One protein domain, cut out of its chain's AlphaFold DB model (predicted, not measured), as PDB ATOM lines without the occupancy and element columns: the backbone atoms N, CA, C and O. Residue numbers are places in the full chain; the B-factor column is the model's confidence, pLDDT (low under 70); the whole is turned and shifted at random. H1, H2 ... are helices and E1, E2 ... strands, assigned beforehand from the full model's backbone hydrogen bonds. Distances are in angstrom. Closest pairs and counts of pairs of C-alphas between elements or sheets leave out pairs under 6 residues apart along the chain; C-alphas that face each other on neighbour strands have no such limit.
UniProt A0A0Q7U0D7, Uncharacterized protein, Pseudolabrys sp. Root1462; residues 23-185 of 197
ATOM      1  N   THR A  23      63.268  13.494   2.650       56.38
ATOM      2  CA  THR A  23      62.089  13.167   3.451       56.38
ATOM      3  C   THR A  23      62.548  12.594   4.783       56.38
ATOM      4  O   THR A  23      63.247  11.587   4.817       56.38
ATOM      5  N   SER A  24      62.153  13.191   5.904       57.94
ATOM      6  CA  SER A  24      62.393  12.572   7.208       57.94
ATOM      7  C   SER A  24      61.482  11.353   7.386       57.94
ATOM      8  O   SER A  24      60.258  11.484   7.353       57.94
ATOM      9  N   VAL A  25      62.062  10.178   7.599       62.59
ATOM     10  CA  VAL A  25      61.365   8.926   7.905       62.59
ATOM     11  C   VAL A  25      61.656   8.545   9.347       62.59
ATOM     12  O   VAL A  25      62.780   8.655   9.806       62.59
ATOM     13  N   THR A  26      60.655   8.095  10.092       70.62
ATOM     14  CA  THR A  26      60.873   7.621  11.463       70.62
ATOM     15  C   THR A  26      61.101   6.113  11.473       70.62
ATOM     16  O   THR A  26      60.218   5.356  11.078       70.62
ATOM     17  N   ILE A  27      62.251   5.672  11.980       80.06
ATOM     18  CA  ILE A  27      62.512   4.275  12.328       80.06
ATOM     19  C   ILE A  27      61.876   4.018  13.699       80.06
ATOM     20  O   ILE A  27      62.417   4.377  14.749       80.06
ATOM     21  N   ASP A  28      60.684   3.427  13.692       79.44
ATOM     22  CA  ASP A  28      60.002   2.979  14.907       79.44
ATOM     23  C   ASP A  28      60.558   1.617  15.337       79.44
ATOM     24  O   ASP A  28      60.372   0.626  14.633       79.44
ATOM     25  N   TYR A  29      61.242   1.557  16.479       81.62
ATOM     26  CA  TYR A  29      61.796   0.309  17.009       81.62
ATOM     27  C   TYR A  29      60.987  -0.275  18.170       81.62
ATOM     28  O   TYR A  29      61.357  -1.311  18.723       81.62
ATOM     29  N   SER A  30      59.850   0.326  18.530       75.75
ATOM     30  CA  SER A  30      59.006  -0.154  19.634       75.75
ATOM     31  C   SER A  30      58.518  -1.592  19.427       75.75
ATOM     32  O   SER A  30      58.366  -2.356  20.380       75.75
ATOM     33  N   ARG A  31      58.342  -1.998  18.163       78.62
ATOM     34  CA  ARG A  31      57.953  -3.358  17.758       78.62
ATOM     35  C   ARG A  31      59.097  -4.375  17.819       78.62
ATOM     36  O   ARG A  31      58.868  -5.555  17.536       78.62
ATOM     37  N   ALA A  32      60.304  -3.925  18.143       83.25
ATOM     38  CA  ALA A  32      61.484  -4.755  18.313       83.25
ATOM     39  C   ALA A  32      61.927  -4.902  19.779       83.25
ATOM     40  O   ALA A  32      62.896  -5.605  20.044       83.25
ATOM     41  N   LEU A  33      61.201  -4.300  20.730       84.06
ATOM     42  CA  LEU A  33      61.499  -4.442  22.152       84.06
ATOM     43  C   LEU A  33      61.147  -5.843  22.656       84.06
ATOM     44  O   LEU A  33      60.074  -6.387  22.384       84.06
ATOM     45  N   THR A  34      62.065  -6.422  23.414       85.06
ATOM     46  CA  THR A  34      61.995  -7.775  23.969       85.06
ATOM     47  C   THR A  34      61.722  -7.780  25.469       85.06
ATOM     48  O   THR A  34      61.295  -8.811  25.997       85.06
ATOM     49  N   GLY A  35      61.950  -6.649  26.147       85.12
ATOM     50  CA  GLY A  35      61.959  -6.542  27.605       85.12
ATOM     51  C   GLY A  35      63.291  -6.962  28.235       85.12
ATOM     52  O   GLY A  35      63.394  -6.990  29.459       85.12
ATOM     53  N   ILE A  36      64.298  -7.304  27.425       87.12
ATOM     54  CA  ILE A  36      65.658  -7.621  27.865       87.12
ATOM     55  C   ILE A  36      66.523  -6.398  27.562       87.12
ATOM     56  O   ILE A  36      66.768  -6.097  26.396       87.12
ATOM     57  N   SER A  37      67.004  -5.713  28.604       90.94
ATOM     58  CA  SER A  37      67.709  -4.424  28.486       90.94
ATOM     59  C   SER A  37      68.860  -4.458  27.483       90.94
ATOM     60  O   SER A  37      68.916  -3.617  26.597       90.94
ATOM     61  N   THR A  38      69.719  -5.479  27.535       92.44
ATOM     62  CA  THR A  38      70.853  -5.614  26.609       92.44
ATOM     63  C   THR A  38      70.415  -5.663  25.143       92.44
ATOM     64  O   THR A  38      71.060  -5.060  24.285       92.44
ATOM     65  N   ILE A  39      69.320  -6.366  24.835       92.25
ATOM     66  CA  ILE A  39      68.793  -6.471  23.467       92.25
ATOM     67  C   ILE A  39      68.114  -5.160  23.069       92.25
ATOM     68  O   ILE A  39      68.318  -4.676  21.959       92.25
ATOM     69  N   ASP A  40      67.346  -4.564  23.973       91.06
ATOM     70  CA  ASP A  40      66.568  -3.356  23.706       91.06
ATOM     71  C   ASP A  40      67.482  -2.128  23.510       91.06
ATOM     72  O   ASP A  40      67.314  -1.377  22.546       91.06
ATOM     73  N   ASP A  41      68.521  -1.983  24.337       93.06
ATOM     74  CA  ASP A  41      69.544  -0.940  24.204       93.06
ATOM     75  C   ASP A  41      70.361  -1.115  22.921       93.06
ATOM     76  O   ASP A  41      70.650  -0.145  22.218       93.06
ATOM     77  N   THR A  42      70.703  -2.360  22.576       95.00
ATOM     78  CA  THR A  42      71.380  -2.668  21.309       95.00
ATOM     79  C   THR A  42      70.486  -2.327  20.121       95.00
ATOM     80  O   THR A  42      70.932  -1.667  19.188       95.00
ATOM     81  N   THR A  43      69.207  -2.707  20.166       93.56
ATOM     82  CA  THR A  43      68.224  -2.413  19.114       93.56
ATOM     83  C   THR A  43      68.107  -0.911  18.876       93.56
ATOM     84  O   THR A  43      68.089  -0.467  17.725       93.56
ATOM     85  N   LYS A  44      68.074  -0.119  19.954       92.75
ATOM     86  CA  LYS A  44      68.078   1.342  19.872       92.75
ATOM     87  C   LYS A  44      69.340   1.854  19.173       92.75
ATOM     88  O   LYS A  44      69.216   2.537  18.161       92.75
ATOM     89  N   LYS A  45      70.533   1.465  19.640       94.62
ATOM     90  CA  LYS A  45      71.813   1.906  19.051       94.62
ATOM     91  C   LYS A  45      71.948   1.519  17.579       94.62
ATOM     92  O   LYS A  45      72.381   2.327  16.763       94.62
ATOM     93  N   LEU A  46      71.543   0.305  17.207       94.56
ATOM     94  CA  LEU A  46      71.560  -0.132  15.810       94.56
ATOM     95  C   LEU A  46      70.544   0.646  14.960       94.56
ATOM     96  O   LEU A  46      70.831   0.956  13.808       94.56
ATOM     97  N   SER A  47      69.390   1.022  15.517       91.44
ATOM     98  CA  SER A  47      68.412   1.873  14.822       91.44
ATOM     99  C   SER A  47      68.936   3.299  14.606       91.44
ATOM    100  O   SER A  47      68.760   3.853  13.523       91.44
ATOM    101  N   GLU A  48      69.622   3.870  15.601       90.75
ATOM    102  CA  GLU A  48      70.330   5.157  15.494       90.75
ATOM    103  C   GLU A  48      71.436   5.089  14.436       90.75
ATOM    104  O   GLU A  48      71.486   5.916  13.531       90.75
ATOM    105  N   THR A  49      72.232   4.021  14.451       93.44
ATOM    106  CA  THR A  49      73.290   3.795  13.456       93.44
ATOM    107  C   THR A  49      72.731   3.682  12.042       93.44
ATOM    108  O   THR A  49      73.281   4.254  11.102       93.44
ATOM    109  N   LEU A  50      71.627   2.952  11.859       91.06
ATOM    110  CA  LEU A  50      70.970   2.838  10.559       91.06
ATOM    111  C   LEU A  50      70.446   4.196  10.092       91.06
ATOM    112  O   LEU A  50      70.606   4.533   8.923       91.06
ATOM    113  N   SER A  51      69.881   4.992  10.998       87.00
ATOM    114  CA  SER A  51      69.469   6.361  10.693       87.00
ATOM    115  C   SER A  51      70.635   7.218  10.188       87.00
ATOM    116  O   SER A  51      70.553   7.798   9.102       87.00
ATOM    117  N   ASP A  52      71.752   7.217  10.917       88.06
ATOM    118  CA  ASP A  52      72.951   7.970  10.551       88.06
ATOM    119  C   ASP A  52      73.535   7.496   9.211       88.06
ATOM    120  O   ASP A  52      73.996   8.304   8.405       88.06
ATOM    121  N   THR A  53      73.479   6.185   8.948       89.19
ATOM    122  CA  THR A  53      73.861   5.577   7.659       89.19
ATOM    123  C   THR A  53      73.054   6.169   6.516       89.19
ATOM    124  O   THR A  53      73.619   6.621   5.525       89.19
ATOM    125  N   MET A  54      71.733   6.210   6.667       82.38
ATOM    126  CA  MET A  54      70.831   6.732   5.640       82.38
ATOM    127  C   MET A  54      71.036   8.230   5.393       82.38
ATOM    128  O   MET A  54      70.834   8.697   4.278       82.38
ATOM    129  N   ALA A  55      71.470   8.981   6.409       82.06
ATOM    130  CA  ALA A  55      71.805  10.393   6.256       82.06
ATOM    131  C   ALA A  55      73.138  10.631   5.520       82.06
ATOM    132  O   ALA A  55      73.306  11.695   4.923       82.06
ATOM    133  N   ARG A  56      74.081   9.676   5.570       82.12
ATOM    134  CA  ARG A  56      75.400   9.787   4.921       82.12
ATOM    135  C   ARG A  56      75.471   9.163   3.534       82.12
ATOM    136  O   ARG A  56      76.194   9.682   2.690       82.12
ATOM    137  N   VAL A  57      74.790   8.043   3.309       82.75
ATOM    138  CA  VAL A  57      74.830   7.355   2.015       82.75
ATOM    139  C   VAL A  57      73.857   8.040   1.066       82.75
ATOM    140  O   VAL A  57      72.642   7.903   1.183       82.75
ATOM    141  N   GLU A  58      74.404   8.784   0.113       76.44
ATOM    142  CA  GLU A  58      73.614   9.451  -0.915       76.44
ATOM    143  C   GLU A  58      73.072   8.436  -1.930       76.44
ATOM    144  O   GLU A  58      73.762   7.501  -2.346       76.44
ATOM    145  N   ILE A  59      71.811   8.613  -2.338       68.50
ATOM    146  CA  ILE A  59      71.255   7.867  -3.467       68.50
ATOM    147  C   ILE A  59      71.762   8.527  -4.744       68.50
ATOM    148  O   ILE A  59      71.381   9.651  -5.063       68.50
ATOM    149  N   VAL A  60      72.557   7.783  -5.500       75.25
ATOM    150  CA  VAL A  60      72.945   8.135  -6.864       75.25
ATOM    151  C   VAL A  60      71.863   7.591  -7.812       75.25
ATOM    152  O   VAL A  60      71.621   6.381  -7.783       75.25
ATOM    153  N   PRO A  61      71.160   8.427  -8.605       69.81
ATOM    154  CA  PRO A  61      70.034   7.994  -9.446       69.81
ATOM    155  C   PRO A  61      70.357   6.842 -10.408       69.81
ATOM    156  O   PRO A  61      69.488   6.031 -10.721       69.81
ATOM    157  N   GLU A  62      71.607   6.747 -10.850       80.19
ATOM    158  CA  GLU A  62      72.106   5.722 -11.765       80.19
ATOM    159  C   GLU A  62      72.351   4.372 -11.070       80.19
ATOM    160  O   GLU A  62      72.570   3.355 -11.734       80.19
ATOM    161  N   TRP A  63      72.337   4.325  -9.734       76.62
ATOM    162  CA  TRP A  63      72.551   3.087  -8.998       76.62
ATOM    163  C   TRP A  63      71.311   2.204  -9.028       76.62
ATOM    164  O   TRP A  63      70.214   2.588  -8.622       76.62
ATOM    165  N   ALA A  64      71.517   0.942  -9.403       83.06
ATOM    166  CA  ALA A  64      70.514  -0.081  -9.169       83.06
ATOM    167  C   ALA A  64      70.193  -0.175  -7.658       83.06
ATOM    168  O   ALA A  64      71.101  -0.045  -6.828       83.06
ATOM    169  N   PRO A  65      68.944  -0.498  -7.266       77.88
ATOM    170  CA  PRO A  65      68.563  -0.614  -5.854       77.88
ATOM    171  C   PRO A  65      69.449  -1.570  -5.037       77.88
ATOM    172  O   PRO A  65      69.666  -1.359  -3.845       77.88
ATOM    173  N   SER A  66      69.988  -2.615  -5.672       79.75
ATOM    174  CA  SER A  66      70.932  -3.560  -5.065       79.75
ATOM    175  C   SER A  66      72.296  -2.938  -4.752       79.75
ATOM    176  O   SER A  66      72.893  -3.271  -3.726       79.75
ATOM    177  N   VAL A  67      72.781  -2.024  -5.595       81.94
ATOM    178  CA  VAL A  67      74.042  -1.294  -5.389       81.94
ATOM    179  C   VAL A  67      73.888  -0.333  -4.217       81.94
ATOM    180  O   VAL A  67      74.686  -0.384  -3.284       81.94
ATOM    181  N   TYR A  68      72.807   0.450  -4.201       82.38
ATOM    182  CA  TYR A  68      72.495   1.324  -3.070       82.38
ATOM    183  C   TYR A  68      72.343   0.536  -1.763       82.38
ATOM    184  O   TYR A  68      72.948   0.878  -0.749       82.38
ATOM    185  N   GLY A  69      71.596  -0.573  -1.792       83.12
ATOM    186  CA  GLY A  69      71.468  -1.451  -0.633       83.12
ATOM    187  C   GLY A  69      72.825  -1.944  -0.134       83.12
ATOM    188  O   GLY A  69      73.096  -1.869   1.059       83.12
ATOM    189  N   THR A  70      73.709  -2.364  -1.040       86.19
ATOM    190  CA  THR A  70      75.067  -2.795  -0.685       86.19
ATOM    191  C   THR A  70      75.864  -1.670  -0.024       86.19
ATOM    192  O   THR A  70      76.460  -1.901   1.024       86.19
ATOM    193  N   ALA A  71      75.827  -0.452  -0.572       86.44
ATOM    194  CA  ALA A  71      76.510   0.706   0.008       86.44
ATOM    195  C   ALA A  71      76.033   1.006   1.440       86.44
ATOM    196  O   ALA A  71      76.853   1.217   2.333       86.44
ATOM    197  N   VAL A  72      74.721   0.937   1.684       87.69
ATOM    198  CA  VAL A  72      74.150   1.116   3.026       87.69
ATOM    199  C   VAL A  72      74.582  -0.002   3.980       87.69
ATOM    200  O   VAL A  72      74.978   0.303   5.099       87.69
ATOM    201  N   HIS A  73      74.562  -1.278   3.571       90.19
ATOM    202  CA  HIS A  73      75.048  -2.372   4.430       90.19
ATOM    203  C   HIS A  73      76.532  -2.195   4.787       90.19
ATOM    204  O   HIS A  73      76.899  -2.386   5.945       90.19
ATOM    205  N   VAL A  74      77.363  -1.774   3.827       90.81
ATOM    206  CA  VAL A  74      78.797  -1.532   4.047       90.81
ATOM    207  C   VAL A  74      79.029  -0.374   5.025       90.81
ATOM    208  O   VAL A  74      79.770  -0.549   5.995       90.81
ATOM    209  N   ASP A  75      78.388   0.787   4.832       91.06
ATOM    210  CA  ASP A  75      78.554   1.928   5.752       91.06
ATOM    211  C   ASP A  75      77.958   1.638   7.138       91.06
ATOM    212  O   ASP A  75      78.563   1.980   8.160       91.06
ATOM    213  N   PHE A  76      76.815   0.950   7.203       93.62
ATOM    214  CA  PHE A  76      76.218   0.498   8.459       93.62
ATOM    215  C   PHE A  76      77.180  -0.417   9.223       93.62
ATOM    216  O   PHE A  76      77.521  -0.144  10.375       93.62
ATOM    217  N   ALA A  77      77.686  -1.465   8.568       92.69
ATOM    218  CA  ALA A  77      78.623  -2.408   9.164       92.69
ATOM    219  C   ALA A  77      79.897  -1.709   9.662       92.69
ATOM    220  O   ALA A  77      80.371  -1.973  10.771       92.69
ATOM    221  N   ALA A  78      80.436  -0.773   8.876       93.31
ATOM    222  CA  ALA A  78      81.605   0.008   9.258       93.31
ATOM    223  C   ALA A  78      81.357   0.848  10.522       93.31
ATOM    224  O   ALA A  78      82.226   0.916  11.392       93.31
ATOM    225  N   GLN A  79      80.183   1.463  10.669       93.88
ATOM    226  CA  GLN A  79      79.852   2.227  11.873       93.88
ATOM    227  C   GLN A  79      79.621   1.366  13.098       93.88
ATOM    228  O   GLN A  79      80.123   1.710  14.165       93.88
ATOM    229  N   VAL A  80      78.885   0.261  12.959       95.19
ATOM    230  CA  VAL A  80      78.644  -0.652  14.082       95.19
ATOM    231  C   VAL A  80      79.982  -1.149  14.633       95.19
ATOM    232  O   VAL A  80      80.194  -1.128  15.844       95.19
ATOM    233  N   ARG A  81      80.934  -1.489  13.750       93.31
ATOM    234  CA  ARG A  81      82.310  -1.840  14.143       93.31
ATOM    235  C   ARG A  81      83.013  -0.698  14.882       93.31
ATOM    236  O   ARG A  81      83.611  -0.937  15.926       93.31
ATOM    237  N   ARG A  82      82.918   0.542  14.384       93.25
ATOM    238  CA  ARG A  82      83.535   1.721  15.027       93.25
ATOM    239  C   ARG A  82      82.983   2.019  16.421       93.25
ATOM    240  O   ARG A  82      83.712   2.561  17.241       93.25
ATOM    241  N   GLN A  83      81.729   1.671  16.700       92.00
ATOM    242  CA  GLN A  83      81.140   1.872  18.026       92.00
ATOM    243  C   GLN A  83      81.689   0.915  19.090       92.00
ATOM    244  O   GLN A  83      81.496   1.174  20.276       92.00
ATOM    245  N   GLY A  84      82.341  -0.188  18.697       89.88
ATOM    246  CA  GLY A  84      82.940  -1.133  19.644       89.88
ATOM    247  C   GLY A  84      81.932  -1.717  20.638       89.88
ATOM    248  O   GLY A  84      82.261  -1.941  21.802       89.88
ATOM    249  N   LEU A  85      80.680  -1.911  20.208       90.19
ATOM    250  CA  LEU A  85      79.619  -2.426  21.069       90.19
ATOM    251  C   LEU A  85      79.962  -3.843  21.546       90.19
ATOM    252  O   LEU A  85      80.256  -4.737  20.752       90.19
ATOM    253  N   ARG A  86      79.912  -4.056  22.861       91.38
ATOM    254  CA  ARG A  86      80.260  -5.342  23.471       91.38
ATOM    255  C   ARG A  86      79.322  -6.454  22.986       91.38
ATOM    256  O   ARG A  86      78.108  -6.277  22.994       91.38
ATOM    257  N   GLY A  87      79.897  -7.597  22.610       90.56
ATOM    258  CA  GLY A  87      79.150  -8.775  22.155       90.56
ATOM    259  C   GLY A  87      78.611  -8.679  20.725       90.56
ATOM    260  O   GLY A  87      77.882  -9.573  20.310       90.56
ATOM    261  N   ILE A  88      78.944  -7.623  19.975       93.81
ATOM    262  CA  ILE A  88      78.494  -7.447  18.594       93.81
ATOM    263  C   ILE A  88      79.480  -8.067  17.601       93.81
ATOM    264  O   ILE A  88      80.656  -7.710  17.570       93.81
ATOM    265  N   GLU A  89      78.971  -8.946  16.738       90.44
ATOM    266  CA  GLU A  89      79.674  -9.459  15.556       90.44
ATOM    267  C   GLU A  89      78.960  -8.957  14.296       90.44
ATOM    268  O   GLU A  89      77.736  -9.039  14.199       90.44
ATOM    269  N   VAL A  90      79.714  -8.423  13.333       90.06
ATOM    270  CA  VAL A  90      79.170  -7.752  12.139       90.06
ATOM    271  C   VAL A  90      79.570  -8.501  10.874       90.06
ATOM    272  O   VAL A  90      80.756  -8.773  10.678       90.06
ATOM    273  N   GLU A  91      78.599  -8.752   9.993       81.88
ATOM    274  CA  GLU A  91      78.764  -9.488   8.726       81.88
ATOM    275  C   GLU A  91      79.337 -10.903   8.902       81.88
ATOM    276  O   GLU A  91      80.111 -11.389   8.074       81.88
ATOM    277  N   GLN A  92      78.950 -11.586   9.983       77.25
ATOM    278  CA  GLN A  92      79.425 -12.936  10.261       77.25
ATOM    279  C   GLN A  92      78.720 -13.955   9.357       77.25
ATOM    280  O   GLN A  92      77.483 -14.028   9.314       77.25
ATOM    281  N   SER A  93      79.521 -14.763   8.660       77.62
ATOM    282  CA  SER A  93      79.062 -15.896   7.854       77.62
ATOM    283  C   SER A  93      79.057 -17.186   8.671       77.62
ATOM    284  O   SER A  93      80.002 -17.459   9.414       77.62
ATOM    285  N   PHE A  94      78.022 -18.005   8.485       70.94
ATOM    286  CA  PHE A  94      77.882 -19.330   9.094       70.94
ATOM    287  C   PHE A  94      77.705 -20.399   8.028       70.94
ATOM    288  O   PHE A  94      76.803 -20.305   7.195       70.94
ATOM    289  N   PHE A  95      78.529 -21.441   8.089       70.50
ATOM    290  CA  PHE A  95      78.395 -22.655   7.293       70.50
ATOM    291  C   PHE A  95      78.490 -23.856   8.230       70.50
ATOM    292  O   PHE A  95      79.449 -23.963   8.988       70.50
ATOM    293  N   ASP A  96      77.493 -24.743   8.183       66.56
ATOM    294  CA  ASP A  96      77.468 -25.969   8.995       66.56
ATOM    295  C   ASP A  96      77.775 -25.718  10.488       66.56
ATOM    296  O   ASP A  96      78.661 -26.324  11.089       66.56
ATOM    297  N   LEU A  97      77.075 -24.732  11.071       62.31
ATOM    298  CA  LEU A  97      77.183 -24.302  12.475       62.31
ATOM    299  C   LEU A  97      78.536 -23.704  12.892       62.31
ATOM    300  O   LEU A  97      78.734 -23.378  14.063       62.31
ATOM    301  N   LYS A  98      79.461 -23.522  11.951       62.69
ATOM    302  CA  LYS A  98      80.781 -22.932  12.183       62.69
ATOM    303  C   LYS A  98      80.891 -21.574  11.492       62.69
ATOM    304  O   LYS A  98      80.188 -21.338  10.503       62.69
ATOM    305  N   PRO A  99      81.780 -20.683  11.970       60.41
ATOM    306  CA  PRO A  99      82.193 -19.518  11.199       60.41
ATOM    307  C   PRO A  99      82.631 -19.967   9.799       60.41
ATOM    308  O   PRO A  99      83.582 -20.732   9.650       60.41
ATOM    309  N   GLY A 100      81.874 -19.554   8.786       58.50
ATOM    310  CA  GLY A 100      82.158 -19.841   7.383       58.50
ATOM    311  C   GLY A 100      82.996 -18.734   6.758       58.50
ATOM    312  O   GLY A 100      82.992 -17.595   7.230       58.50
ATOM    313  N   GLY A 101      83.688 -19.046   5.662       56.44
ATOM    314  CA  GLY A 101      84.363 -18.027   4.860       56.44
ATOM    315  C   GLY A 101      83.358 -17.072   4.204       56.44
ATOM    316  O   GLY A 101      82.235 -17.460   3.866       56.44
ATOM    317  N   TYR A 102      83.752 -15.814   4.000       53.31
ATOM    318  CA  TYR A 102      82.952 -14.865   3.222       53.31
ATOM    319  C   TYR A 102      82.690 -15.420   1.811       53.31
ATOM    320  O   TYR A 102      83.619 -15.845   1.131       53.31
ATOM    321  N   GLY A 103      81.427 -15.430   1.371       55.84
ATOM    322  CA  GLY A 103      81.050 -15.913   0.035       55.84
ATOM    323  C   GLY A 103      81.056 -17.436  -0.139       55.84
ATOM    324  O   GLY A 103      80.886 -17.913  -1.260       55.84
ATOM    325  N   GLN A 104      81.216 -18.217   0.937       62.00
ATOM    326  CA  GLN A 104      81.148 -19.676   0.861       62.00
ATOM    327  C   GLN A 104      79.740 -20.133   0.450       62.00
ATOM    328  O   GLN A 104      78.745 -19.783   1.092       62.00
ATOM    329  N   PHE A 105      79.651 -20.936  -0.613       57.97
ATOM    330  CA  PHE A 105      78.386 -21.490  -1.093       57.97
ATOM    331  C   PHE A 105      77.683 -22.292   0.016       57.97
ATOM    332  O   PHE A 105      78.290 -23.150   0.654       57.97
ATOM    333  N   GLY A 106      76.407 -21.989   0.272       60.16
ATOM    334  CA  GLY A 106      75.616 -22.614   1.340       60.16
ATOM    335  C   GLY A 106      75.808 -22.016   2.743       60.16
ATOM    336  O   GLY A 106      75.275 -22.578   3.710       60.16
ATOM    337  N   SER A 107      76.556 -20.912   2.871       67.62
ATOM    338  CA  SER A 107      76.638 -20.122   4.105       67.62
ATOM    339  C   SER A 107      75.514 -19.084   4.197       67.62
ATOM    340  O   SER A 107      75.031 -18.595   3.175       67.62
ATOM    341  N   VAL A 108      75.111 -18.724   5.418       71.12
ATOM    342  CA  VAL A 108      74.256 -17.550   5.659       71.12
ATOM    343  C   VAL A 108      75.092 -16.438   6.276       71.12
ATOM    344  O   VAL A 108      75.815 -16.665   7.247       71.12
ATOM    345  N   ARG A 109      74.993 -15.232   5.716       78.88
ATOM    346  CA  ARG A 109      75.585 -14.026   6.297       78.88
ATOM    347  C   ARG A 109      74.531 -13.310   7.127       78.88
ATOM    348  O   ARG A 109      73.444 -13.015   6.630       78.88
ATOM    349  N   THR A 110      74.867 -13.058   8.381       84.62
ATOM    350  CA  THR A 110      74.098 -12.195   9.283       84.62
ATOM    351  C   THR A 110      74.612 -10.769   9.158       84.62
ATOM    352  O   THR A 110      75.809 -10.591   8.945       84.62
ATOM    353  N   ASP A 111      73.752  -9.757   9.276       88.81
ATOM    354  CA  ASP A 111      74.246  -8.376   9.292       88.81
ATOM    355  C   ASP A 111      74.864  -8.059  10.652       88.81
ATOM    356  O   ASP A 111      75.999  -7.585  10.715       88.81
ATOM    357  N   VAL A 112      74.152  -8.389  11.737       94.56
ATOM    358  CA  VAL A 112      74.663  -8.265  13.105       94.56
ATOM    359  C   VAL A 112      74.196  -9.431  13.978       94.56
ATOM    360  O   VAL A 112      73.016  -9.786  13.989       94.56
ATOM    361  N   LEU A 113      75.107  -9.981  14.774       94.69
ATOM    362  CA  LEU A 113      74.805 -10.849  15.909       94.69
ATOM    363  C   LEU A 113      75.108 -10.137  17.216       94.69
ATOM    364  O   LEU A 113      76.092  -9.410  17.314       94.69
ATOM    365  N   LEU A 114      74.291 -10.408  18.228       95.81
ATOM    366  CA  LEU A 114      74.563 -10.030  19.607       95.81
ATOM    367  C   LEU A 114      74.764 -11.290  20.443       95.81
ATOM    368  O   LEU A 114      73.871 -12.139  20.507       95.81
ATOM    369  N   ARG A 115      75.911 -11.375  21.114       94.75
ATOM    370  CA  ARG A 115      76.236 -12.407  22.095       94.75
ATOM    371  C   ARG A 115      76.162 -11.883  23.524       94.75
ATOM    372  O   ARG A 115      76.391 -10.701  23.775       94.75
ATOM    373  N   ASN A 116      75.848 -12.775  24.458       92.88
ATOM    374  CA  ASN A 116      76.037 -12.522  25.884       92.88
ATOM    375  C   ASN A 116      77.506 -12.751  26.298       92.88
ATOM    376  O   ASN A 116      78.358 -13.126  25.492       92.88
ATOM    377  N   ASP A 117      77.785 -12.561  27.585       90.19
ATOM    378  CA  ASP A 117      79.138 -12.621  28.154       90.19
ATOM    379  C   ASP A 117      79.742 -14.028  28.156       90.19
ATOM    380  O   ASP A 117      80.959 -14.171  28.227       90.19
ATOM    381  N   VAL A 118      78.901 -15.060  28.062       90.81
ATOM    382  CA  VAL A 118      79.327 -16.464  27.962       90.81
ATOM    383  C   VAL A 118      79.448 -16.938  26.507       90.81
ATOM    384  O   VAL A 118      79.863 -18.066  26.266       90.81
ATOM    385  N   GLY A 119      79.146 -16.068  25.536       88.94
ATOM    386  CA  GLY A 119      79.313 -16.320  24.105       88.94
ATOM    387  C   GLY A 119      78.066 -16.826  23.374       88.94
ATOM    388  O   GLY A 119      78.138 -17.050  22.163       88.94
ATOM    389  N   ASP A 120      76.916 -16.969  24.035       92.38
ATOM    390  CA  ASP A 120      75.679 -17.397  23.371       92.38
ATOM    391  C   ASP A 120      75.089 -16.273  22.527       92.38
ATOM    392  O   ASP A 120      75.030 -15.126  22.966       92.38
ATOM    393  N   ILE A 121      74.560 -16.613  21.351       93.69
ATOM    394  CA  ILE A 121      73.793 -15.673  20.530       93.69
ATOM    395  C   ILE A 121      72.454 -15.392  21.221       93.69
ATOM    396  O   ILE A 121      71.620 -16.284  21.371       93.69
ATOM    397  N   ILE A 122      72.226 -14.131  21.590       94.56
ATOM    398  CA  ILE A 122      71.001 -13.666  22.250       94.56
ATOM    399  C   ILE A 122      70.118 -12.796  21.357       94.56
ATOM    400  O   ILE A 122      68.964 -12.578  21.707       94.56
ATOM    401  N   ALA A 123      70.610 -12.324  20.207       95.50
ATOM    402  CA  ALA A 123      69.790 -11.720  19.154       95.50
ATOM    403  C   ALA A 123      70.504 -11.764  17.794       95.50
ATOM    404  O   ALA A 123      71.734 -11.741  17.724       95.50
ATOM    405  N   ILE A 124      69.719 -11.781  16.716       94.75
ATOM    406  CA  ILE A 124      70.196 -11.627  15.335       94.75
ATOM    407  C   ILE A 124      69.475 -10.434  14.720       94.75
ATOM    408  O   ILE A 124      68.246 -10.367  14.792       94.75
ATOM    409  N   TYR A 125      70.215  -9.533  14.084       94.62
ATOM    410  CA  TYR A 125      69.661  -8.406  13.345       94.62
ATOM    411  C   TYR A 125      69.961  -8.548  11.857       94.62
ATOM    412  O   TYR A 125      71.077  -8.886  11.455       94.62
ATOM    413  N   ASP A 126      68.946  -8.270  11.050       91.38
ATOM    414  CA  ASP A 126      69.015  -8.258   9.594       91.38
ATOM    415  C   ASP A 126      68.500  -6.897   9.094       91.38
ATOM    416  O   ASP A 126      67.408  -6.450   9.456       91.38
ATOM    417  N   VAL A 127      69.333  -6.203   8.325       90.50
ATOM    418  CA  VAL A 127      69.099  -4.848   7.829       90.50
ATOM    419  C   VAL A 127      68.377  -4.918   6.486       90.50
ATOM    420  O   VAL A 127      68.693  -5.722   5.602       90.50
ATOM    421  N   LYS A 128      67.363  -4.063   6.327       86.75
ATOM    422  CA  LYS A 128      66.568  -3.943   5.103       86.75
ATOM    423  C   LYS A 128      66.392  -2.477   4.722       86.75
ATOM    424  O   LYS A 128      65.732  -1.696   5.403       86.75
ATOM    425  N   THR A 129      66.968  -2.115   3.584       77.94
ATOM    426  CA  THR A 129      67.009  -0.731   3.082       77.94
ATOM    427  C   THR A 129      65.911  -0.436   2.060       77.94
ATOM    428  O   THR A 129      65.560   0.720   1.850       77.94
ATOM    429  N   GLY A 130      65.319  -1.477   1.465       72.06
ATOM    430  CA  GLY A 130      64.186  -1.387   0.538       72.06
ATOM    431  C   GLY A 130      62.865  -1.906   1.121       72.06
ATOM    432  O   GLY A 130      62.735  -2.151   2.319       72.06
ATOM    433  N   GLY A 131      61.865  -2.118   0.255       68.94
ATOM    434  CA  GLY A 131      60.541  -2.649   0.632       68.94
ATOM    435  C   GLY A 131      60.505  -4.151   0.959       68.94
ATOM    436  O   GLY A 131      59.485  -4.654   1.449       68.94
ATOM    437  N   ALA A 132      61.608  -4.862   0.709       73.56
ATOM    438  CA  ALA A 132      61.756  -6.275   1.032       73.56
ATOM    439  C   ALA A 132      61.652  -6.504   2.547       73.56
ATOM    440  O   ALA A 132      62.193  -5.735   3.338       73.56
ATOM    441  N   ALA A 133      60.946  -7.564   2.933       80.75
ATOM    442  CA  ALA A 133      60.861  -8.030   4.311       80.75
ATOM    443  C   ALA A 133      61.615  -9.353   4.464       80.75
ATOM    444  O   ALA A 133      61.737 -10.133   3.515       80.75
ATOM    445  N   LEU A 134      62.061  -9.628   5.681       83.75
ATOM    446  CA  LEU A 134      62.603 -10.902   6.095       83.75
ATOM    447  C   LEU A 134      61.523 -11.980   5.967       83.75
ATOM    448  O   LEU A 134      60.484 -11.942   6.632       83.75
ATOM    449  N   THR A 135      61.760 -12.941   5.079       86.62
ATOM    450  CA  THR A 135      60.804 -14.017   4.807       86.62
ATOM    451  C   THR A 135      60.870 -15.092   5.896       86.62
ATOM    452  O   THR A 135      61.932 -15.307   6.489       86.62
ATOM    453  N   PRO A 136      59.786 -15.859   6.129       86.31
ATOM    454  CA  PRO A 136      59.826 -17.007   7.036       86.31
ATOM    455  C   PRO A 136      60.913 -18.029   6.674       86.31
ATOM    456  O   PRO A 136      61.492 -18.648   7.561       86.31
ATOM    457  N   SER A 137      61.216 -18.187   5.379       85.62
ATOM    458  CA  SER A 137      62.295 -19.067   4.921       85.62
ATOM    459  C   SER A 137      63.664 -18.570   5.374       85.62
ATOM    460  O   SER A 137      64.438 -19.359   5.901       85.62
ATOM    461  N   ARG A 138      63.939 -17.264   5.242       85.94
ATOM    462  CA  ARG A 138      65.196 -16.680   5.724       85.94
ATOM    463  C   ARG A 138      65.304 -16.758   7.248       85.94
ATOM    464  O   ARG A 138      66.376 -17.032   7.766       85.94
ATOM    465  N   VAL A 139      64.199 -16.582   7.975       88.75
ATOM    466  CA  VAL A 139      64.177 -16.779   9.437       88.75
ATOM    467  C   VAL A 139      64.559 -18.216   9.805       88.75
ATOM    468  O   VAL A 139      65.377 -18.401  10.701       88.75
ATOM    469  N   ARG A 140      64.004 -19.231   9.126       88.25
ATOM    470  CA  ARG A 140      64.375 -20.639   9.363       88.25
ATOM    471  C   ARG A 140      65.841 -20.907   9.034       88.25
ATOM    472  O   ARG A 140      66.547 -21.437   9.880       88.25
ATOM    473  N   GLU A 141      66.301 -20.449   7.875       88.12
ATOM    474  CA  GLU A 141      67.694 -20.584   7.440       88.12
ATOM    475  C   GLU A 141      68.673 -19.984   8.461       88.12
ATOM    476  O   GLU A 141      69.645 -20.631   8.844       88.12
ATOM    477  N   LEU A 142      68.388 -18.774   8.961       88.81
ATOM    478  CA  LEU A 142      69.190 -18.136  10.007       88.81
ATOM    479  C   LEU A 142      69.242 -18.996  11.270       88.81
ATOM    480  O   LEU A 142      70.326 -19.203  11.810       88.81
ATOM    481  N   ARG A 143      68.102 -19.527  11.725       89.88
ATOM    482  CA  ARG A 143      68.044 -20.391  12.914       89.88
ATOM    483  C   ARG A 143      68.852 -21.664  12.746       89.88
ATOM    484  O   ARG A 143      69.653 -21.987  13.614       89.88
ATOM    485  N   GLU A 144      68.650 -22.347  11.627       87.38
ATOM    486  CA  GLU A 144      69.320 -23.604  11.307       87.38
ATOM    487  C   GLU A 144      70.835 -23.414  11.234       87.38
ATOM    488  O   GLU A 144      71.577 -24.179  11.834       87.38
ATOM    489  N   LYS A 145      71.312 -22.366  10.556       85.56
ATOM    490  CA  LYS A 145      72.749 -22.156  10.328       85.56
ATOM    491  C   LYS A 145      73.493 -21.569  11.528       85.56
ATOM    492  O   LYS A 145      74.700 -21.768  11.628       85.56
ATOM    493  N   THR A 146      72.800 -20.859  12.420       85.38
ATOM    494  CA  THR A 146      73.389 -20.283  13.646       85.38
ATOM    495  C   THR A 146      73.115 -21.115  14.903       85.38
ATOM    496  O   THR A 146      73.591 -20.761  15.978       85.38
ATOM    497  N   ASN A 147      72.371 -22.220  14.777       89.19
ATOM    498  CA  ASN A 147      71.949 -23.095  15.874       89.19
ATOM    499  C   ASN A 147      71.209 -22.369  17.017       89.19
ATOM    500  O   ASN A 147      71.383 -22.696  18.191       89.19
ATOM    501  N   VAL A 148      70.387 -21.362  16.698       86.94
ATOM    502  CA  VAL A 148      69.653 -20.598  17.721       86.94
ATOM    503  C   VAL A 148      68.213 -21.077  17.898       86.94
ATOM    504  O   VAL A 148      67.424 -21.168  16.952       86.94
ATOM    505  N   GLY A 149      67.834 -21.320  19.154       86.75
ATOM    506  CA  GLY A 149      66.481 -21.731  19.528       86.75
ATOM    507  C   GLY A 149      65.434 -20.622  19.361       86.75
ATOM    508  O   GLY A 149      65.754 -19.437  19.266       86.75
ATOM    509  N   MET A 150      64.149 -20.997  19.380       86.00
ATOM    510  CA  MET A 150      63.004 -20.091  19.152       86.00
ATOM    511  C   MET A 150      62.923 -18.894  20.116       86.00
ATOM    512  O   MET A 150      62.286 -17.893  19.788       86.00
ATOM    513  N   GLY A 151      63.577 -18.978  21.278       86.44
ATOM    514  CA  GLY A 151      63.675 -17.883  22.245       86.44
ATOM    515  C   GLY A 151      64.579 -16.728  21.802       86.44
ATOM    516  O   GLY A 151      64.382 -15.610  22.269       86.44
ATOM    517  N   VAL A 152      65.515 -16.969  20.877       91.56
ATOM    518  CA  VAL A 152      66.404 -15.931  20.339       91.56
ATOM    519  C   VAL A 152      65.634 -15.088  19.315       91.56
ATOM    520  O   VAL A 152      65.151 -15.639  18.315       91.56
ATOM    521  N   PRO A 153      65.468 -13.772  19.537       92.75
ATOM    522  CA  PRO A 153      64.808 -12.883  18.596       92.75
ATOM    523  C   PRO A 153      65.637 -12.707  17.321       92.75
ATOM    524  O   PRO A 153      66.839 -12.450  17.364       92.75
ATOM    525  N   ILE A 154      64.953 -12.805  16.180       93.00
ATOM    526  CA  ILE A 154      65.462 -12.346  14.885       93.00
ATOM    527  C   ILE A 154      64.719 -11.052  14.549       93.00
ATOM    528  O   ILE A 154      63.484 -11.046  14.437       93.00
ATOM    529  N   ILE A 155      65.476  -9.962  14.462       92.50
ATOM    530  CA  ILE A 155      64.988  -8.589  14.375       92.50
ATOM    531  C   ILE A 155      65.318  -8.043  12.988       92.50
ATOM    532  O   ILE A 155      66.472  -7.974  12.583       92.50
ATOM    533  N   GLU A 156      64.285  -7.644  12.259       91.44
ATOM    534  CA  GLU A 156      64.430  -6.894  11.014       91.44
ATOM    535  C   GLU A 156      64.568  -5.411  11.360       91.44
ATOM    536  O   GLU A 156      63.670  -4.854  11.991       91.44
ATOM    537  N   LEU A 157      65.662  -4.773  10.943       89.00
ATOM    538  CA  LEU A 157      65.851  -3.324  11.003       89.00
ATOM    539  C   LEU A 157      65.497  -2.738   9.632       89.00
ATOM    540  O   LEU A 157      66.265  -2.887   8.682       89.00
ATOM    541  N   GLN A 158      64.331  -2.095   9.510       82.50
ATOM    542  CA  GLN A 158      63.858  -1.556   8.234       82.50
ATOM    543  C   GLN A 158      63.633  -0.044   8.289       82.50
ATOM    544  O   GLN A 158      62.984   0.475   9.195       82.50
ATOM    545  N   VAL A 159      64.104   0.665   7.261       70.94
ATOM    546  CA  VAL A 159      63.981   2.132   7.187       70.94
ATOM    547  C   VAL A 159      62.532   2.570   6.959       70.94
ATOM    548  O   VAL A 159      62.051   3.481   7.618       70.94
ATOM    549  N   ILE A 160      61.806   1.899   6.058       65.69
ATOM    550  CA  ILE A 160      60.432   2.283   5.679       65.69
ATOM    551  C   ILE A 160      59.404   1.871   6.744       65.69
ATOM    552  O   ILE A 160      58.416   2.567   6.961       65.69
ATOM    553  N   ARG A 161      59.601   0.711   7.387       58.34
ATOM    554  CA  ARG A 161      58.614   0.091   8.293       58.34
ATOM    555  C   ARG A 161      59.004   0.130   9.774       58.34
ATOM    556  O   ARG A 161      58.205  -0.299  10.604       58.34
ATOM    557  N   GLY A 162      60.198   0.623  10.100       59.56
ATOM    558  CA  GLY A 162      60.772   0.528  11.440       59.56
ATOM    559  C   GLY A 162      61.383  -0.846  11.738       59.56
ATOM    560  O   GLY A 162      61.430  -1.732  10.882       59.56
ATOM    561  N   ALA A 163      61.858  -1.037  12.968       65.06
ATOM    562  CA  ALA A 163      62.395  -2.313  13.423       65.06
ATOM    563  C   ALA A 163      61.286  -3.239  13.946       65.06
ATOM    564  O   ALA A 163      60.401  -2.817  14.693       65.06
ATOM    565  N   THR A 164      61.330  -4.526  13.588       69.69
ATOM    566  CA  THR A 164      60.317  -5.510  14.002       69.69
ATOM    567  C   THR A 164      60.917  -6.867  14.375       69.69
ATOM    568  O   THR A 164      61.767  -7.395  13.665       69.69
ATOM    569  N   ILE A 165      60.426  -7.489  15.457       65.00
ATOM    570  CA  ILE A 165      60.716  -8.902  15.764       65.00
ATOM    571  C   ILE A 165      59.860  -9.805  14.868       65.00
ATOM    572  O   ILE A 165      58.635  -9.666  14.829       65.00
ATOM    573  N   LYS A 166      60.475 -10.785  14.195       75.38
ATOM    574  CA  LYS A 166      59.746 -11.751  13.347       75.38
ATOM    575  C   LYS A 166      59.397 -13.071  14.043       75.38
ATOM    576  O   LYS A 166      58.683 -13.884  13.464       75.38
ATOM    577  N   SER A 167      59.858 -13.295  15.275       56.06
ATOM    578  CA  SER A 167      59.730 -14.593  15.962       56.06
ATOM    579  C   SER A 167      59.017 -14.580  17.321       56.06
ATOM    580  O   SER A 167      59.020 -15.599  18.005       56.06
ATOM    581  N   ARG A 168      58.369 -13.477  17.726       48.78
ATOM    582  CA  ARG A 168      57.589 -13.403  18.978       48.78
ATOM    583  C   ARG A 168      56.426 -12.412  18.848       48.78
ATOM    584  O   ARG A 168      56.619 -11.302  18.364       48.78
ATOM    585  N   ARG A 169      55.218 -12.781  19.307       38.75
ATOM    586  CA  ARG A 169      54.142 -11.804  19.578       38.75
ATOM    587  C   ARG A 169      54.509 -11.053  20.857       38.75
ATOM    588  O   ARG A 169      54.464 -11.639  21.935       38.75
ATOM    589  N   VAL A 170      54.874  -9.780  20.741       46.16
ATOM    590  CA  VAL A 170      55.135  -8.901  21.891       46.16
ATOM    591  C   VAL A 170      53.884  -8.067  22.191       46.16
ATOM    592  O   VAL A 170      53.166  -7.665  21.273       46.16
ATOM    593  N   ARG A 171      53.592  -7.822  23.477       43.31
ATOM    594  CA  ARG A 171      52.550  -6.873  23.906       43.31
ATOM    595  C   ARG A 171      53.015  -5.440  23.632       43.31
ATOM    596  O   ARG A 171      54.091  -5.045  24.063       43.31
ATOM    597  N   MET A 172      52.180  -4.680  22.930       39.34
ATOM    598  CA  MET A 172      52.478  -3.337  22.430       39.34
ATOM    599  C   MET A 172      52.517  -2.294  23.554       39.34
ATOM    600  O   MET A 172      51.550  -2.163  24.303       39.34
ATOM    601  N   ARG A 173      53.588  -1.498  23.600       43.78
ATOM    602  CA  ARG A 173      53.611  -0.135  24.153       43.78
ATOM    603  C   ARG A 173      54.547   0.701  23.271       43.78
ATOM    604  O   ARG A 173      55.593   0.208  22.867       43.78
ATOM    605  N   ASN A 174      54.163   1.933  22.941       41.09
ATOM    606  CA  ASN A 174      54.999   2.856  22.164       41.09
ATOM    607  C   ASN A 174      56.082   3.430  23.087       41.09
ATOM    608  O   ASN A 174      55.746   4.215  23.971       41.09
ATOM    609  N   ILE A 175      57.347   3.022  22.925       58.12
ATOM    610  CA  ILE A 175      58.436   3.409  23.852       58.12
ATOM    611  C   ILE A 175      59.666   4.011  23.148       58.12
ATOM    612  O   ILE A 175      60.576   4.475  23.826       58.12
ATOM    613  N   GLY A 176      59.725   4.060  21.810       58.78
ATOM    614  CA  GLY A 176      60.901   4.629  21.145       58.78
ATOM    615  C   GLY A 176      60.822   4.752  19.625       58.78
ATOM    616  O   GLY A 176      60.278   3.882  18.947       58.78
ATOM    617  N   ARG A 177      61.362   5.861  19.108       68.19
ATOM    618  CA  ARG A 177      61.419   6.247  17.691       68.19
ATOM    619  C   ARG A 177      62.731   6.979  17.425       68.19
ATOM    620  O   ARG A 177      63.151   7.771  18.266       68.19
ATOM    621  N   VAL A 178      63.334   6.755  16.261       68.75
ATOM    622  CA  VAL A 178      64.484   7.529  15.768       68.75
ATOM    623  C   VAL A 178      64.115   8.152  14.428       68.75
ATOM    624  O   VAL A 178      63.495   7.495  13.597       68.75
ATOM    625  N   MET A 179      64.470   9.414  14.202       64.12
ATOM    626  CA  MET A 179      64.306  10.047  12.891       64.12
ATOM    627  C   MET A 179      65.498   9.724  11.999       64.12
ATOM    628  O   MET A 179      66.630   9.895  12.432       64.12
ATOM    629  N   ALA A 180      65.216   9.311  10.769       63.75
ATOM    630  CA  ALA A 180      66.131   9.100   9.658       63.75
ATOM    631  C   ALA A 180      65.785  10.032   8.501       63.75
ATOM    632  O   ALA A 180      64.661  10.515   8.382       63.75
ATOM    633  N   LEU A 181      66.752  10.284   7.628       60.22
ATOM    634  CA  LEU A 181      66.539  11.033   6.397       60.22
ATOM    635  C   LEU A 181      66.563  10.038   5.240       60.22
ATOM    636  O   LEU A 181      67.555   9.354   5.024       60.22
ATOM    637  N   LEU A 182      65.450   9.940   4.523       48.94
ATOM    638  CA  LEU A 182      65.328   9.170   3.297       48.94
ATOM    639  C   LEU A 182      65.306  10.133   2.116       48.94
ATOM    640  O   LEU A 182      64.524  11.083   2.074       48.94
ATOM    641  N   TRP A 183      66.141   9.869   1.128       48.06
ATOM    642  CA  TRP A 183      66.096  10.605  -0.123       48.06
ATOM    643  C   TRP A 183      64.938  10.121  -0.997       48.06
ATOM    644  O   TRP A 183      64.777   8.916  -1.203       48.06
ATOM    645  N   ASN A 184      64.125  11.052  -1.503       48.81
ATOM    646  CA  ASN A 184      63.019  10.747  -2.408       48.81
ATOM    647  C   ASN A 184      63.282  11.378  -3.788       48.81
ATOM    648  O   ASN A 184      63.238  12.608  -3.898       48.81
ATOM    649  N   PRO A 185      63.538  10.583  -4.843       40.84
ATOM    650  CA  PRO A 185      63.585  11.109  -6.198       40.84
ATOM    651  C   PRO A 185      62.150  11.408  -6.655       40.84
ATOM    652  O   PRO A 185      61.408  10.518  -7.067       40.84
TER     653      PRO A 185
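Overview. This is residues 23 to 185 of the 197 residues of an uncharacterized protein of Pseudolabrys sp. Root1462 (UniProt A0A0Q7U0D7). A twisted sheet of five strands, E2, E4, E5, E6 and E7, has helices H1 and H2 packed over one face and the shorter helix H3 over the opposite face. A two-stranded ribbon, E1 and E8, packs on residues 44 to 56 of H1, with E1 meeting the sheet at E7; on the other side of the sheet, E3 turns off from E2 toward H3 and leads into a long loop, residues 96 to 111. The printed part has 163 residues, with three named helices and eight named strands in the order E1 H1 H2 E2 E3 E4 E5 H3 E6 E7 E8; the class is mixed, helices and strands. The large sheet runs E2, E4, E5, E6, E7 and is mixed. The whole is compact, with a radius of gyration of the C-alphas of 15.3 A and spans of 43 by 40 by 31 A.

Along the chain. The large sheet holds E2, residues 88 to 90; E4, residues 112 to 115; E5, residues 121 to 128, 20.7 A long; E6, residues 154 to 158; and E7, residues 162 to 165. H1 is residues 37 to 56, 28.6 A, from C-alpha 37 at (67.709, -4.424, 28.486). H2 is residues 65 to 82, 25.8 A, and H3 is residues 136 to 146, 15.4 A. E1, residues 23 to 28, begins at C-alpha 23 at (62.089, 13.167, 3.451); E8, residues 177 to 184, 20.7 A, ends at C-alpha 184 at (63.019, 10.747, -2.408). E3, residues 93 to 95, pairs with no named strand.

Arrangement. E5 and E6 are parallel, with N 155 and O 124 2.8 A apart; with H3 between them they form a strand-helix-strand unit whose crossover is right-handed. The hairpin E4 and E5 has N 125 and O 112 at 2.8 A, the hairpin E6 and E7 has N 156 and O 164 at 2.9 A, and antiparallel E2 and E4 have N 113 and O 89 at 2.9 A. H1 and H2 are on the same face, making two layers, helices over a sheet, and H3 is on the opposite face. H1 runs along the strands, 23 degrees to E5 on the local plane, at a height over the sheet of 8.8 A. H1 and H2 touch, closest at the C-alphas of Thr 53 and Phe 76, 5.7 A, at a steep tilt of 54 degrees, opposite ways. E1 and E8 are antiparallel, with N 25 and O 180 at 2.7 A; the closest C-alphas of H1 and E8 are those of Ser 51 and Ala 180, 4.4 A. In H1, H2 and H3 every O i to N i+4 pair is within hydrogen-bond range.

Size, cuts and confidence. The two C-alphas farthest apart, those of Val 118 and Pro 185, are 46.6 A apart. The printed part has no cut; the links E3 to E4 and E7 to E8 are long. Mean pLDDT of the printed part is 79.1, and 43 residues are under 70, among them 96 to 107 and 167 to 185.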